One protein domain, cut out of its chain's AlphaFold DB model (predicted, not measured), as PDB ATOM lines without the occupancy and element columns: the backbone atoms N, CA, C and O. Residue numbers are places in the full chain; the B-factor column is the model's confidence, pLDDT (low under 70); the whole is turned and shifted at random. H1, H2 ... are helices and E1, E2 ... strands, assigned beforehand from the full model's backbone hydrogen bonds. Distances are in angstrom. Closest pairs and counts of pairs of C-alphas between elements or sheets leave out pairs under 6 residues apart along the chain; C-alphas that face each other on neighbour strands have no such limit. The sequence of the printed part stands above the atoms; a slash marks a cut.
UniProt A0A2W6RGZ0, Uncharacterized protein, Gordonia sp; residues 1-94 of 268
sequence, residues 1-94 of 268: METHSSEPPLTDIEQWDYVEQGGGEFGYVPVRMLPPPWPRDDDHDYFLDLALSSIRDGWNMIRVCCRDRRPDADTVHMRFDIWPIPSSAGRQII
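Overview. This is residues 1 to 94 of the 268 residues of an uncharacterized protein of Gordonia sp (UniProt A0A2W6RGZ0). One twisted antiparallel sheet, with three long strands E3, E2 and E1 side by side and the short E4 at one edge, makes the body; the helix H1 stands away from it, and residues 34 to 44, of which 44 belongs to H1, stick out. The opening stretch begins beside E3, where residues 2 to 3 pair in parallel with residues 81 to 82. The printed part has 94 residues, with one named helix and four named strands in the chain order E1, H1, E2, E3, E4, and sheet order E3, E2, E1, E4; the class is mixed, with under half of the residues in named elements. It is compact, with a radius of gyration of the C-alphas of 14.0 A, and spans 42 by 30 by 20 A.

Along the chain. E2, residues 58 to 67, measures 28.9 A from C-alpha 58 at (128.506, 142.485, 150.545). E1, residues 18 to 26, measures 24.4 A from C-alpha 18 at (150.470, 156.151, 155.091), and bends by 52 degrees at residue 23. E3, residues 77 to 84, measures 23.7 A. E4, residues 92 to 94, ends at C-alpha 94 at (150.311, 148.505, 156.842). H1 holds residues 44 to 52.

Arrangement. E2 and E1 are antiparallel at 158 degrees, with N 24 and O 60 2.8 A apart, within hydrogen-bond range. E2 and E3 form a hairpin, antiparallel at 161 degrees, with N 63 and O 81 at 2.8 A. E4 is antiparallel to E1 at 147 degrees, with N 92 and O 21 at 2.8 A. H1 is not on the sheet, and is apart from E3 and E4. In H1 every O i to N i+4 pair is within hydrogen-bond range.

Size, cuts and confidence. The C-alphas of Tyr 28 and Asp 72 are the two farthest apart, at 42.2 A. The printed part has no cut. The link from E1 to H1, 17 residues, is long. Mean pLDDT of the printed part is 80.4; residues 34 to 48 and 68 to 76 are under 70.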
ATOM      1  N   MET A   1     140.423 156.053 142.639       83.75
ATOM      2  CA  MET A   1     139.715 154.937 143.290       83.75
ATOM      3  C   MET A   1     139.505 153.869 142.243       83.75
ATOM      4  O   MET A   1     139.113 154.220 141.139       83.75
ATOM      5  N   GLU A   2     139.813 152.621 142.567       88.50
ATOM      6  CA  GLU A   2     139.720 151.480 141.656       88.50
ATOM      7  C   GLU A   2     139.047 150.307 142.375       88.50
ATOM      8  O   GLU A   2     139.347 150.034 143.539       88.50
ATOM      9  N   THR A   3     138.144 149.618 141.679       92.00
ATOM     10  CA  THR A   3     137.563 148.351 142.132       92.00
ATOM     11  C   THR A   3     138.247 147.188 141.420       92.00
ATOM     12  O   THR A   3     138.549 147.248 140.227       92.00
ATOM     13  N   HIS A   4     138.503 146.110 142.155       94.06
ATOM     14  CA  HIS A   4     139.236 144.938 141.687       94.06
ATOM     15  C   HIS A   4     138.424 143.666 141.934       94.06
ATOM     16  O   HIS A   4     137.570 143.595 142.816       94.06
ATOM     17  N   SER A   5     138.694 142.620 141.155       94.25
ATOM     18  CA  SER A   5     138.076 141.303 141.361       94.25
ATOM     19  C   SER A   5     138.701 140.507 142.511       94.25
ATOM     20  O   SER A   5     138.084 139.551 142.978       94.25
ATOM     21  N   SER A   6     139.911 140.871 142.931       95.19
ATOM     22  CA  SER A   6     140.695 140.255 144.002       95.19
ATOM     23  C   SER A   6     141.675 141.279 144.576       95.19
ATOM     24  O   SER A   6     141.855 142.342 143.984       95.19
ATOM     25  N   GLU A   7     142.351 140.935 145.674       95.56
ATOM     26  CA  GLU A   7     143.386 141.785 146.268       95.56
ATOM     27  C   GLU A   7     144.434 142.218 145.224       95.56
ATOM     28  O   GLU A   7     145.082 141.358 144.611       95.56
ATOM     29  N   PRO A   8     144.620 143.532 145.001       93.81
ATOM     30  CA  PRO A   8     145.670 144.024 144.130       93.81
ATOM     31  C   PRO A   8     147.032 143.944 144.836       93.81
ATOM     32  O   PRO A   8     147.127 144.128 146.058       93.81
ATOM     33  N   PRO A   9     148.118 143.702 144.079       91.12
ATOM     34  CA  PRO A   9     149.455 143.639 144.646       91.12
ATOM     35  C   PRO A   9     149.838 144.981 145.270       91.12
ATOM     36  O   PRO A   9     149.617 146.047 144.693       91.12
ATOM     37  N   LEU A  10     150.469 144.922 146.439       86.50
ATOM     38  CA  LEU A  10     150.981 146.104 147.120       86.50
ATOM     39  C   LEU A  10     152.330 146.519 146.507       86.50
ATOM     40  O   LEU A  10     153.394 146.152 147.005       86.50
ATOM     41  N   THR A  11     152.299 147.238 145.384       85.56
ATOM     42  CA  THR A  11     153.507 147.741 144.708       85.56
ATOM     43  C   THR A  11     153.841 149.166 145.135       85.56
ATOM     44  O   THR A  11     152.961 149.950 145.485       85.56
ATOM     45  N   ASP A  12     155.131 149.506 145.096       84.62
ATOM     46  CA  ASP A  12     155.633 150.859 145.363       84.62
ATOM     47  C   ASP A  12     155.204 151.433 146.725       84.62
ATOM     48  O   ASP A  12     155.063 152.642 146.865       84.62
ATOM     49  N   ILE A  13     155.009 150.585 147.745       86.50
ATOM     50  CA  ILE A  13     154.532 151.001 149.078       86.50
ATOM     51  C   ILE A  13     155.370 152.143 149.684       86.50
ATOM     52  O   ILE A  13     154.843 153.016 150.364       86.50
ATOM     53  N   GLU A  14     156.669 152.173 149.377       86.56
ATOM     54  CA  GLU A  14     157.620 153.182 149.851       86.56
ATOM     55  C   GLU A  14     157.310 154.606 149.372       86.56
ATOM     56  O   GLU A  14     157.800 155.570 149.956       86.56
ATOM     57  N   GLN A  15     156.504 154.761 148.316       86.69
ATOM     58  CA  GLN A  15     156.112 156.073 147.799       86.69
ATOM     59  C   GLN A  15     154.973 156.729 148.592       86.69
ATOM     60  O   GLN A  15     154.653 157.898 148.329       86.69
ATOM     61  N   TRP A  16     154.322 155.956 149.460       88.38
ATOM     62  CA  TRP A  16     153.202 156.368 150.291       88.38
ATOM     63  C   TRP A  16     153.696 156.610 151.710       88.38
ATOM     64  O   TRP A  16     154.518 155.855 152.234       88.38
ATOM     65  N   ASP A  17     153.198 157.670 152.330       85.62
ATOM     66  CA  ASP A  17     153.549 157.984 153.711       85.62
ATOM     67  C   ASP A  17     152.716 157.099 154.646       85.62
ATOM     68  O   ASP A  17     153.255 156.482 155.565       85.62
ATOM     69  N   TYR A  18     151.433 156.926 154.319       86.06
ATOM     70  CA  TYR A  18     150.470 156.151 155.091       86.06
ATOM     71  C   TYR A  18     149.747 155.121 154.215       86.06
ATOM     72  O   TYR A  18     149.321 155.428 153.100       86.06
ATOM     73  N   VAL A  19     149.610 153.892 154.711       91.62
ATOM     74  CA  VAL A  19     148.853 152.813 154.070       91.62
ATOM     75  C   VAL A  19     148.082 152.053 155.140       91.62
ATOM     76  O   VAL A  19     148.680 151.450 156.032       91.62
ATOM     77  N   GLU A  20     146.764 152.022 155.012       92.12
ATOM     78  CA  GLU A  20     145.889 151.205 155.849       92.12
ATOM     79  C   GLU A  20     144.874 150.454 154.996       92.12
ATOM     80  O   GLU A  20     144.641 150.785 153.831       92.12
ATOM     81  N   GLN A  21     144.273 149.429 155.581       94.00
ATOM     82  CA  GLN A  21     143.121 148.764 155.000       94.00
ATOM     83  C   GLN A  21     142.123 148.356 156.080       94.00
ATOM     84  O   GLN A  21     142.506 148.162 157.232       94.00
ATOM     85  N   GLY A  22     140.861 148.217 155.701       91.62
ATOM     86  CA  GLY A  22     139.792 147.719 156.558       91.62
ATOM     87  C   GLY A  22     138.653 147.153 155.719       91.62
ATOM     88  O   GLY A  22     138.525 147.475 154.535       91.62
ATOM     89  N   GLY A  23     137.868 146.270 156.323       92.38
ATOM     90  CA  GLY A  23     136.623 145.777 155.759       92.38
ATOM     91  C   GLY A  23     135.568 146.879 155.697       92.38
ATOM     92  O   GLY A  23     135.651 147.873 156.409       92.38
ATOM     93  N   GLY A  24     134.601 146.697 154.808       90.75
ATOM     94  CA  GLY A  24     133.426 147.540 154.647       90.75
ATOM     95  C   GLY A  24     132.325 146.755 153.942       90.75
ATOM     96  O   GLY A  24     132.587 146.151 152.896       90.75
ATOM     97  N   GLU A  25     131.112 146.732 154.486       91.06
ATOM     98  CA  GLU A  25     129.962 146.093 153.839       91.06
ATOM     99  C   GLU A  25     129.114 147.099 153.048       91.06
ATOM    100  O   GLU A  25     128.786 148.185 153.522       91.06
ATOM    101  N   PHE A  26     128.749 146.733 151.816       90.06
ATOM    102  CA  PHE A  26     128.019 147.597 150.887       90.06
ATOM    103  C   PHE A  26     126.755 146.921 150.343       90.06
ATOM    104  O   PHE A  26     126.629 145.699 150.361       90.06
ATOM    105  N   GLY A  27     125.825 147.718 149.805       85.88
ATOM    106  CA  GLY A  27     124.622 147.228 149.109       85.88
ATOM    107  C   GLY A  27     123.298 147.486 149.837       85.88
ATOM    108  O   GLY A  27     122.241 147.397 149.218       85.88
ATOM    109  N   TYR A  28     123.330 147.877 151.118       77.56
ATOM    110  CA  TYR A  28     122.121 148.204 151.894       77.56
ATOM    111  C   TYR A  28     121.657 149.652 151.722       77.56
ATOM    112  O   TYR A  28     120.459 149.934 151.683       77.56
ATOM    113  N   VAL A  29     122.610 150.572 151.580       74.81
ATOM    114  CA  VAL A  29     122.369 151.996 151.328       74.81
ATOM    115  C   VAL A  29     123.285 152.488 150.205       74.81
ATOM    116  O   VAL A  29     124.340 151.893 149.967       74.81
ATOM    117  N   PRO A  30     122.918 153.569 149.490       76.38
ATOM    118  CA  PRO A  30     123.786 154.141 148.470       76.38
ATOM    119  C   PRO A  30     125.135 154.559 149.060       76.38
ATOM    120  O   PRO A  30     125.181 155.337 150.015       76.38
ATOM    121  N   VAL A  31     126.228 154.093 148.455       78.00
ATOM    122  CA  VAL A  31     127.579 154.461 148.888       78.00
ATOM    123  C   VAL A  31     127.817 155.943 148.621       78.00
ATOM    124  O   VAL A  31     127.584 156.431 147.513       78.00
ATOM    125  N   ARG A  32     128.296 156.666 149.633       72.31
ATOM    126  CA  ARG A  32     128.670 158.077 149.518       72.31
ATOM    127  C   ARG A  32     130.076 158.278 150.049       72.31
ATOM    128  O   ARG A  32     130.401 157.820 151.138       72.31
ATOM    129  N   MET A  33     130.886 159.029 149.311       72.38
ATOM    130  CA  MET A  33     132.133 159.565 149.842       72.38
ATOM    131  C   MET A  33     131.857 160.955 150.412       72.38
ATOM    132  O   MET A  33     131.460 161.861 149.676       72.38
ATOM    133  N   LEU A  34     132.078 161.143 151.713       65.12
ATOM    134  CA  LEU A  34     131.991 162.473 152.312       65.12
ATOM    135  C   LEU A  34     133.134 163.362 151.782       65.12
ATOM    136  O   LEU A  34     134.258 162.880 151.593       65.12
ATOM    137  N   PRO A  35     132.869 164.644 151.476       54.59
ATOM    138  CA  PRO A  35     133.911 165.546 151.010       54.59
ATOM    139  C   PRO A  35     134.951 165.767 152.122       54.59
ATOM    140  O   PRO A  35     134.569 165.946 153.281       54.59
ATOM    141  N   PRO A  36     136.261 165.773 151.810       56.09
ATOM    142  CA  PRO A  36     137.272 166.182 152.765       56.09
ATOM    143  C   PRO A  36     137.066 167.667 153.112       56.09
ATOM    144  O   PRO A  36     136.472 168.407 152.325       56.09
ATOM    145  N   PRO A  37     137.612 168.146 154.240       47.91
ATOM    146  CA  PRO A  37     137.458 169.537 154.678       47.91
ATOM    147  C   PRO A  37     138.177 170.576 153.787       47.91
ATOM    148  O   PRO A  37     138.221 171.755 154.134       47.91
ATOM    149  N   TRP A  38     138.742 170.172 152.644       55.50
ATOM    150  CA  TRP A  38     139.526 171.015 151.736       55.50
ATOM    151  C   TRP A  38     138.872 171.075 150.341       55.50
ATOM    152  O   TRP A  38     138.248 170.095 149.928       55.50
ATOM    153  N   PRO A  39     139.019 172.191 149.599       46.81
ATOM    154  CA  PRO A  39     138.368 172.379 148.301       46.81
ATOM    155  C   PRO A  39     138.823 171.362 147.240       46.81
ATOM    156  O   PRO A  39     139.985 170.956 147.217       46.81
ATOM    157  N   ARG A  40     137.890 170.967 146.364       57.72
ATOM    158  CA  ARG A  40     138.076 170.034 145.236       57.72
ATOM    159  C   ARG A  40     137.969 170.770 143.891       57.72
ATOM    160  O   ARG A  40     137.292 171.792 143.824       57.72
ATOM    161  N   ASP A  41     138.598 170.214 142.853       55.78
ATOM    162  CA  ASP A  41     138.353 170.553 141.439       55.78
ATOM    163  C   ASP A  41     137.224 169.673 140.859       55.78
ATOM    164  O   ASP A  41     137.159 168.476 141.152       55.78
ATOM    165  N   ASP A  42     136.376 170.256 140.005       50.00
ATOM    166  CA  ASP A  42     135.105 169.683 139.513       50.00
ATOM    167  C   ASP A  42     135.241 168.377 138.687       50.00
ATOM    168  O   ASP A  42     134.316 167.566 138.642       50.00
ATOM    169  N   ASP A  43     136.391 168.120 138.050       48.84
ATOM    170  CA  ASP A  43     136.599 166.933 137.193       48.84
ATOM    171  C   ASP A  43     136.739 165.610 137.986       48.84
ATOM    172  O   ASP A  43     136.670 164.518 137.412       48.84
ATOM    173  N   HIS A  44     136.921 165.677 139.311       54.91
ATOM    174  CA  HIS A  44     137.098 164.498 140.166       54.91
ATOM    175  C   HIS A  44     135.793 163.754 140.499       54.91
ATOM    176  O   HIS A  44     135.842 162.547 140.759       54.91
ATOM    177  N   ASP A  45     134.641 164.426 140.459       55.22
ATOM    178  CA  ASP A  45     133.376 163.866 140.958       55.22
ATOM    179  C   ASP A  45     132.788 162.793 140.016       55.22
ATOM    180  O   ASP A  45     132.277 161.771 140.473       55.22
ATOM    181  N   TYR A  46     132.956 162.933 138.695       50.19
ATOM    182  CA  TYR A  46     132.406 161.976 137.719       50.19
ATOM    183  C   TYR A  46     133.051 160.579 137.795       50.19
ATOM    184  O   TYR A  46     132.372 159.554 137.710       50.19
ATOM    185  N   PHE A  47     134.377 160.517 137.966       58.16
ATOM    186  CA  PHE A  47     135.089 159.240 138.102       58.16
ATOM    187  C   PHE A  47     134.815 158.564 139.443       58.16
ATOM    188  O   PHE A  47     134.888 157.338 139.545       58.16
ATOM    189  N   LEU A  48     134.498 159.360 140.464       69.75
ATOM    190  CA  LEU A  48     134.166 158.861 141.783       69.75
ATOM    191  C   LEU A  48     132.833 158.112 141.754       69.75
ATOM    192  O   LEU A  48     132.796 156.961 142.175       69.75
ATOM    193  N   ASP A  49     131.788 158.696 141.167       71.56
ATOM    194  CA  ASP A  49     130.466 158.064 141.064       71.56
ATOM    195  C   ASP A  49     130.503 156.735 140.289       71.56
ATOM    196  O   ASP A  49     129.879 155.742 140.686       71.56
ATOM    197  N   LEU A  50     131.276 156.674 139.199       71.06
ATOM    198  CA  LEU A  50     131.441 155.441 138.426       71.06
ATOM    199  C   LEU A  50     132.142 154.349 139.245       71.06
ATOM    200  O   LEU A  50     131.753 153.184 139.197       71.06
ATOM    201  N   ALA A  51     133.165 154.717 140.012       76.25
ATOM    202  CA  ALA A  51     133.862 153.766 140.861       76.25
ATOM    203  C   ALA A  51     132.995 153.332 142.062       76.25
ATOM    204  O   ALA A  51     132.958 152.137 142.351       76.25
ATOM    205  N   LEU A  52     132.236 154.239 142.696       82.88
ATOM    206  CA  LEU A  52     131.316 153.909 143.796       82.88
ATOM    207  C   LEU A  52     130.222 152.935 143.342       82.88
ATOM    208  O   LEU A  52     129.958 151.947 144.018       82.88
ATOM    209  N   SER A  53     129.641 153.164 142.163       82.88
ATOM    210  CA  SER A  53     128.622 152.274 141.585       82.88
ATOM    211  C   SER A  53     129.160 150.912 141.125       82.88
ATOM    212  O   SER A  53     128.374 150.020 140.815       82.88
ATOM    213  N   SER A  54     130.484 150.734 141.081       87.12
ATOM    214  CA  SER A  54     131.130 149.464 140.723       87.12
ATOM    215  C   SER A  54     131.520 148.597 141.926       87.12
ATOM    216  O   SER A  54     131.995 147.473 141.734       87.12
ATOM    217  N   ILE A  55     131.348 149.102 143.154       90.50
ATOM    218  CA  ILE A  55     131.581 148.334 144.382       90.50
ATOM    219  C   ILE A  55     130.546 147.206 144.439       90.50
ATOM    220  O   ILE A  55     129.369 147.417 144.158       90.50
ATOM    221  N   ARG A  56     130.995 145.986 144.747       91.06
ATOM    222  CA  ARG A  56     130.103 144.824 144.829       91.06
ATOM    223  C   ARG A  56     129.322 144.857 146.135       91.06
ATOM    224  O   ARG A  56     129.898 145.196 147.163       91.06
ATOM    225  N   ASP A  57     128.074 144.412 146.092       92.56
ATOM    226  CA  ASP A  57     127.295 144.158 147.304       92.56
ATOM    227  C   ASP A  57     127.998 143.119 148.199       92.56
ATOM    228  O   ASP A  57     128.640 142.182 147.704       92.56
ATOM    229  N   GLY A  58     127.849 143.282 149.512       91.94
ATOM    230  CA  GLY A  58     128.506 142.485 150.545       91.94
ATOM    231  C   GLY A  58     129.852 143.060 150.995       91.94
ATOM    232  O   GLY A  58     130.165 144.236 150.785       91.94
ATOM    233  N   TRP A  59     130.650 142.217 151.651       94.56
ATOM    234  CA  TRP A  59     131.927 142.613 152.237       94.56
ATOM    235  C   TRP A  59     132.998 142.903 151.186       94.56
ATOM    236  O   TRP A  59     133.281 142.102 150.290       94.56
ATOM    237  N   ASN A  60     133.652 144.050 151.337       95.69
ATOM    238  CA  ASN A  60     134.803 144.455 150.547       95.69
ATOM    239  C   ASN A  60     135.935 144.900 151.476       95.69
ATOM    240  O   ASN A  60     135.699 145.489 152.524       95.69
ATOM    241  N   MET A  61     137.178 144.642 151.085       95.88
ATOM    242  CA  MET A  61     138.334 145.301 151.680       95.88
ATOM    243  C   MET A  61     138.547 146.631 150.971       95.88
ATOM    244  O   MET A  61     138.485 146.696 149.742       95.88
ATOM    245  N   ILE A  62     138.847 147.666 151.741       93.69
ATOM    246  CA  ILE A  62     139.180 149.001 151.262       93.69
ATOM    247  C   ILE A  62     140.604 149.283 151.716       93.69
ATOM    248  O   ILE A  62     140.870 149.374 152.911       93.69
ATOM    249  N   ARG A  63     141.531 149.430 150.771       94.19
ATOM    250  CA  ARG A  63     142.899 149.873 151.050       94.19
ATOM    251  C   ARG A  63     143.058 151.330 150.663       94.19
ATOM    252  O   ARG A  63     142.823 151.694 149.509       94.19
ATOM    253  N   VAL A  64     143.513 152.138 151.613       90.69
ATOM    254  CA  VAL A  64     143.799 153.559 151.430       90.69
ATOM    255  C   VAL A  64     145.303 153.771 151.501       90.69
ATOM    256  O   VAL A  64     145.941 153.453 152.502       90.69
ATOM    257  N   CYS A  65     145.876 154.323 150.436       89.38
ATOM    258  CA  CYS A  65     147.257 154.793 150.415       89.38
ATOM    259  C   CYS A  65     147.249 156.318 150.311       89.38
ATOM    260  O   CYS A  65     146.667 156.862 149.372       89.38
ATOM    261  N   CYS A  66     147.893 157.002 151.252       84.56
ATOM    262  CA  CYS A  66     147.962 158.456 151.302       84.56
ATOM    263  C   CYS A  66     149.417 158.935 151.256       84.56
ATOM    264  O   CYS A  66     150.326 158.326 151.831       84.56
ATOM    265  N   ARG A  67     149.634 160.040 150.545       81.38
ATOM    266  CA  ARG A  67     150.860 160.832 150.593       81.38
ATOM    267  C   ARG A  67     150.512 162.196 151.172       81.38
ATOM    268  O   ARG A  67     149.654 162.885 150.611       81.38
ATOM    269  N   ASP A  68     151.193 162.565 152.249       68.31
ATOM    270  CA  ASP A  68     150.988 163.839 152.927       68.31
ATOM    271  C   ASP A  68     151.342 165.010 152.012       68.31
ATOM    272  O   ASP A  68     152.105 164.892 151.043       68.31
ATOM    273  N   ARG A  69     150.796 166.181 152.349       63.16
ATOM    274  CA  ARG A  69     151.142 167.429 151.674       63.16
ATOM    275  C   ARG A  69     152.635 167.694 151.864       63.16
ATOM    276  O   ARG A  69     153.095 167.921 152.982       63.16
ATOM    277  N   ARG A  70     153.394 167.692 150.770       64.94
ATOM    278  CA  ARG A  70     154.830 167.977 150.823       64.94
ATOM    279  C   ARG A  70     155.078 169.486 150.754       64.94
ATOM    280  O   ARG A  70     154.291 170.205 150.148       64.94
ATOM    281  N   PRO A  71     156.173 170.010 151.328       59.84
ATOM    282  CA  PRO A  71     156.493 171.437 151.232       59.84
ATOM    283  C   PRO A  71     156.616 171.947 149.787       59.84
ATOM    284  O   PRO A  71     156.431 173.134 149.533       59.84
ATOM    285  N   ASP A  72     156.941 171.050 148.856       69.25
ATOM    286  CA  ASP A  72     157.112 171.283 147.423       69.25
ATOM    287  C   ASP A  72     155.893 170.876 146.573       69.25
ATOM    288  O   ASP A  72     155.937 171.043 145.355       69.25
ATOM    289  N   ALA A  73     154.813 170.371 147.185       61.50
ATOM    290  CA  ALA A  73     153.589 169.962 146.497       61.50
ATOM    291  C   ALA A  73     152.334 170.354 147.292       61.50
ATOM    292  O   ALA A  73     152.124 169.967 148.440       61.50
ATOM    293  N   ASP A  74     151.455 171.113 146.659       63.62
ATOM    294  CA  ASP A  74     150.199 171.616 147.208       63.62
ATOM    295  C   ASP A  74     149.033 170.613 147.139       63.62
ATOM    296  O   ASP A  74     147.951 170.905 147.652       63.62
ATOM    297  N   THR A  75     149.270 169.415 146.597       66.31
ATOM    298  CA  THR A  75     148.290 168.334 146.451       66.31
ATOM    299  C   THR A  75     148.511 167.199 147.455       66.31
ATOM    300  O   THR A  75     149.636 166.761 147.701       66.31
ATOM    301  N   VAL A  76     147.414 166.674 148.005       68.44
ATOM    302  CA  VAL A  76     147.393 165.396 148.736       68.44
ATOM    303  C   VAL A  76     147.034 164.300 147.740       68.44
ATOM    304  O   VAL A  76     146.061 164.436 146.999       68.44
ATOM    305  N   HIS A  77     147.806 163.215 147.708       77.19
ATOM    306  CA  HIS A  77     147.499 162.076 146.843       77.19
ATOM    307  C   HIS A  77     146.907 160.947 147.669       77.19
ATOM    308  O   HIS A  77     147.550 160.459 148.595       77.19
ATOM    309  N   MET A  78     145.708 160.505 147.293       81.12
ATOM    310  CA  MET A  78     145.055 159.339 147.878       81.12
ATOM    311  C   MET A  78     144.733 158.319 146.790       81.12
ATOM    312  O   MET A  78     144.201 158.663 145.732       81.12
ATOM    313  N   ARG A  79     145.030 157.052 147.065       87.38
ATOM    314  CA  ARG A  79     144.617 155.906 146.259       87.38
ATOM    315  C   ARG A  79     143.723 155.013 147.108       87.38
ATOM    316  O   ARG A  79     144.087 154.663 148.223       87.38
ATOM    317  N   PHE A  80     142.581 154.649 146.537       88.81
ATOM    318  CA  PHE A  80     141.627 153.706 147.110       88.81
ATOM    319  C   PHE A  80     141.574 152.491 146.195       88.81
ATOM    320  O   PHE A  80     141.250 152.654 145.014       88.81
ATOM    321  N   ASP A  81     141.888 151.320 146.731       93.19
ATOM    322  CA  ASP A  81     141.693 150.033 146.073       93.19
ATOM    323  C   ASP A  81     140.638 149.243 146.844       93.19
ATOM    324  O   ASP A  81     140.766 149.071 148.055       93.19
ATOM    325  N   ILE A  82     139.606 148.773 146.147       94.62
ATOM    326  CA  ILE A  82     138.466 148.084 146.760       94.62
ATOM    327  C   ILE A  82     138.279 146.724 146.092       94.62
ATOM    328  O   ILE A  82     138.258 146.644 144.865       94.62
ATOM    329  N   TRP A  83     138.147 145.645 146.861       96.31
ATOM    330  CA  TRP A  83     137.907 144.302 146.317       96.31
ATOM    331  C   TRP A  83     137.047 143.456 147.259       96.31
ATOM    332  O   TRP A  83     137.098 143.670 148.469       96.31
ATOM    333  N   PRO A  84     136.285 142.474 146.748       96.75
ATOM    334  CA  PRO A  84     135.414 141.658 147.586       96.75
ATOM    335  C   PRO A  84     136.216 140.750 148.528       96.75
ATOM    336  O   PRO A  84     137.230 140.166 148.131       96.75
ATOM    337  N   ILE A  85     135.713 140.577 149.748       96.50
ATOM    338  CA  ILE A  85     136.224 139.652 150.770       96.50
ATOM    339  C   ILE A  85     135.066 138.796 151.317       96.50
ATOM    340  O   ILE A  85     133.907 139.165 151.153       96.50
ATOM    341  N   PRO A  86     135.334 137.614 151.903       93.25
ATOM    342  CA  PRO A  86     134.262 136.693 152.294       93.25
ATOM    343  C   PRO A  86     133.521 137.081 153.586       93.25
ATOM    344  O   PRO A  86     132.451 136.532 153.833       93.25
ATOM    345  N   SER A  87     134.089 137.960 154.414       90.25
ATOM    346  CA  SER A  87     133.574 138.353 155.733       90.25
ATOM    347  C   SER A  87     134.143 139.712 156.144       90.25
ATOM    348  O   SER A  87     134.992 140.251 155.426       90.25
ATOM    349  N   SER A  88     133.732 140.225 157.306       89.88
ATOM    350  CA  SER A  88     134.355 141.396 157.924       89.88
ATOM    351  C   SER A  88     135.872 141.231 158.051       89.88
ATOM    352  O   SER A  88     136.427 140.122 158.088       89.88
ATOM    353  N   ALA A  89     136.563 142.368 158.066       88.31
ATOM    354  CA  ALA A  89     137.986 142.425 158.327       88.31
ATOM    355  C   ALA A  89     138.294 143.696 159.112       88.31
ATOM    356  O   ALA A  89     138.048 144.800 158.636       88.31
ATOM    357  N   GLY A  90     138.860 143.545 160.307       81.81
ATOM    358  CA  GLY A  90     139.262 144.686 161.122       81.81
ATOM    359  C   GLY A  90     140.297 145.583 160.435       81.81
ATOM    360  O   GLY A  90     140.961 145.208 159.462       81.81
ATOM    361  N   ARG A  91     140.463 146.788 160.981       85.19
ATOM    362  CA  ARG A  91     141.452 147.759 160.508       85.19
ATOM    363  C   ARG A  91     142.878 147.227 160.673       85.19
ATOM    364  O   ARG A  91     143.275 146.772 161.742       85.19
ATOM    365  N   GLN A  92     143.688 147.392 159.633       88.56
ATOM    366  CA  GLN A  92     145.110 147.084 159.628       88.56
ATOM    367  C   GLN A  92     145.913 148.274 159.098       88.56
ATOM    368  O   GLN A  92     145.784 148.668 157.939       88.56
ATOM    369  N   ILE A  93     146.820 148.796 159.925       87.88
ATOM    370  CA  ILE A  93     147.827 149.768 159.492       87.88
ATOM    371  C   ILE A  93     148.997 148.991 158.881       87.88
ATOM    372  O   ILE A  93     149.691 148.246 159.571       87.88
ATOM    373  N   ILE A  94     149.213 149.151 157.577       90.62
ATOM    374  CA  ILE A  94     150.311 148.505 156.842       90.62
ATOM    375  C   ILE A  94     151.567 149.382 156.901       90.62
ATOM    376  O   ILE A  94     152.682 148.876 157.041       90.62
TER     377      ILE A  94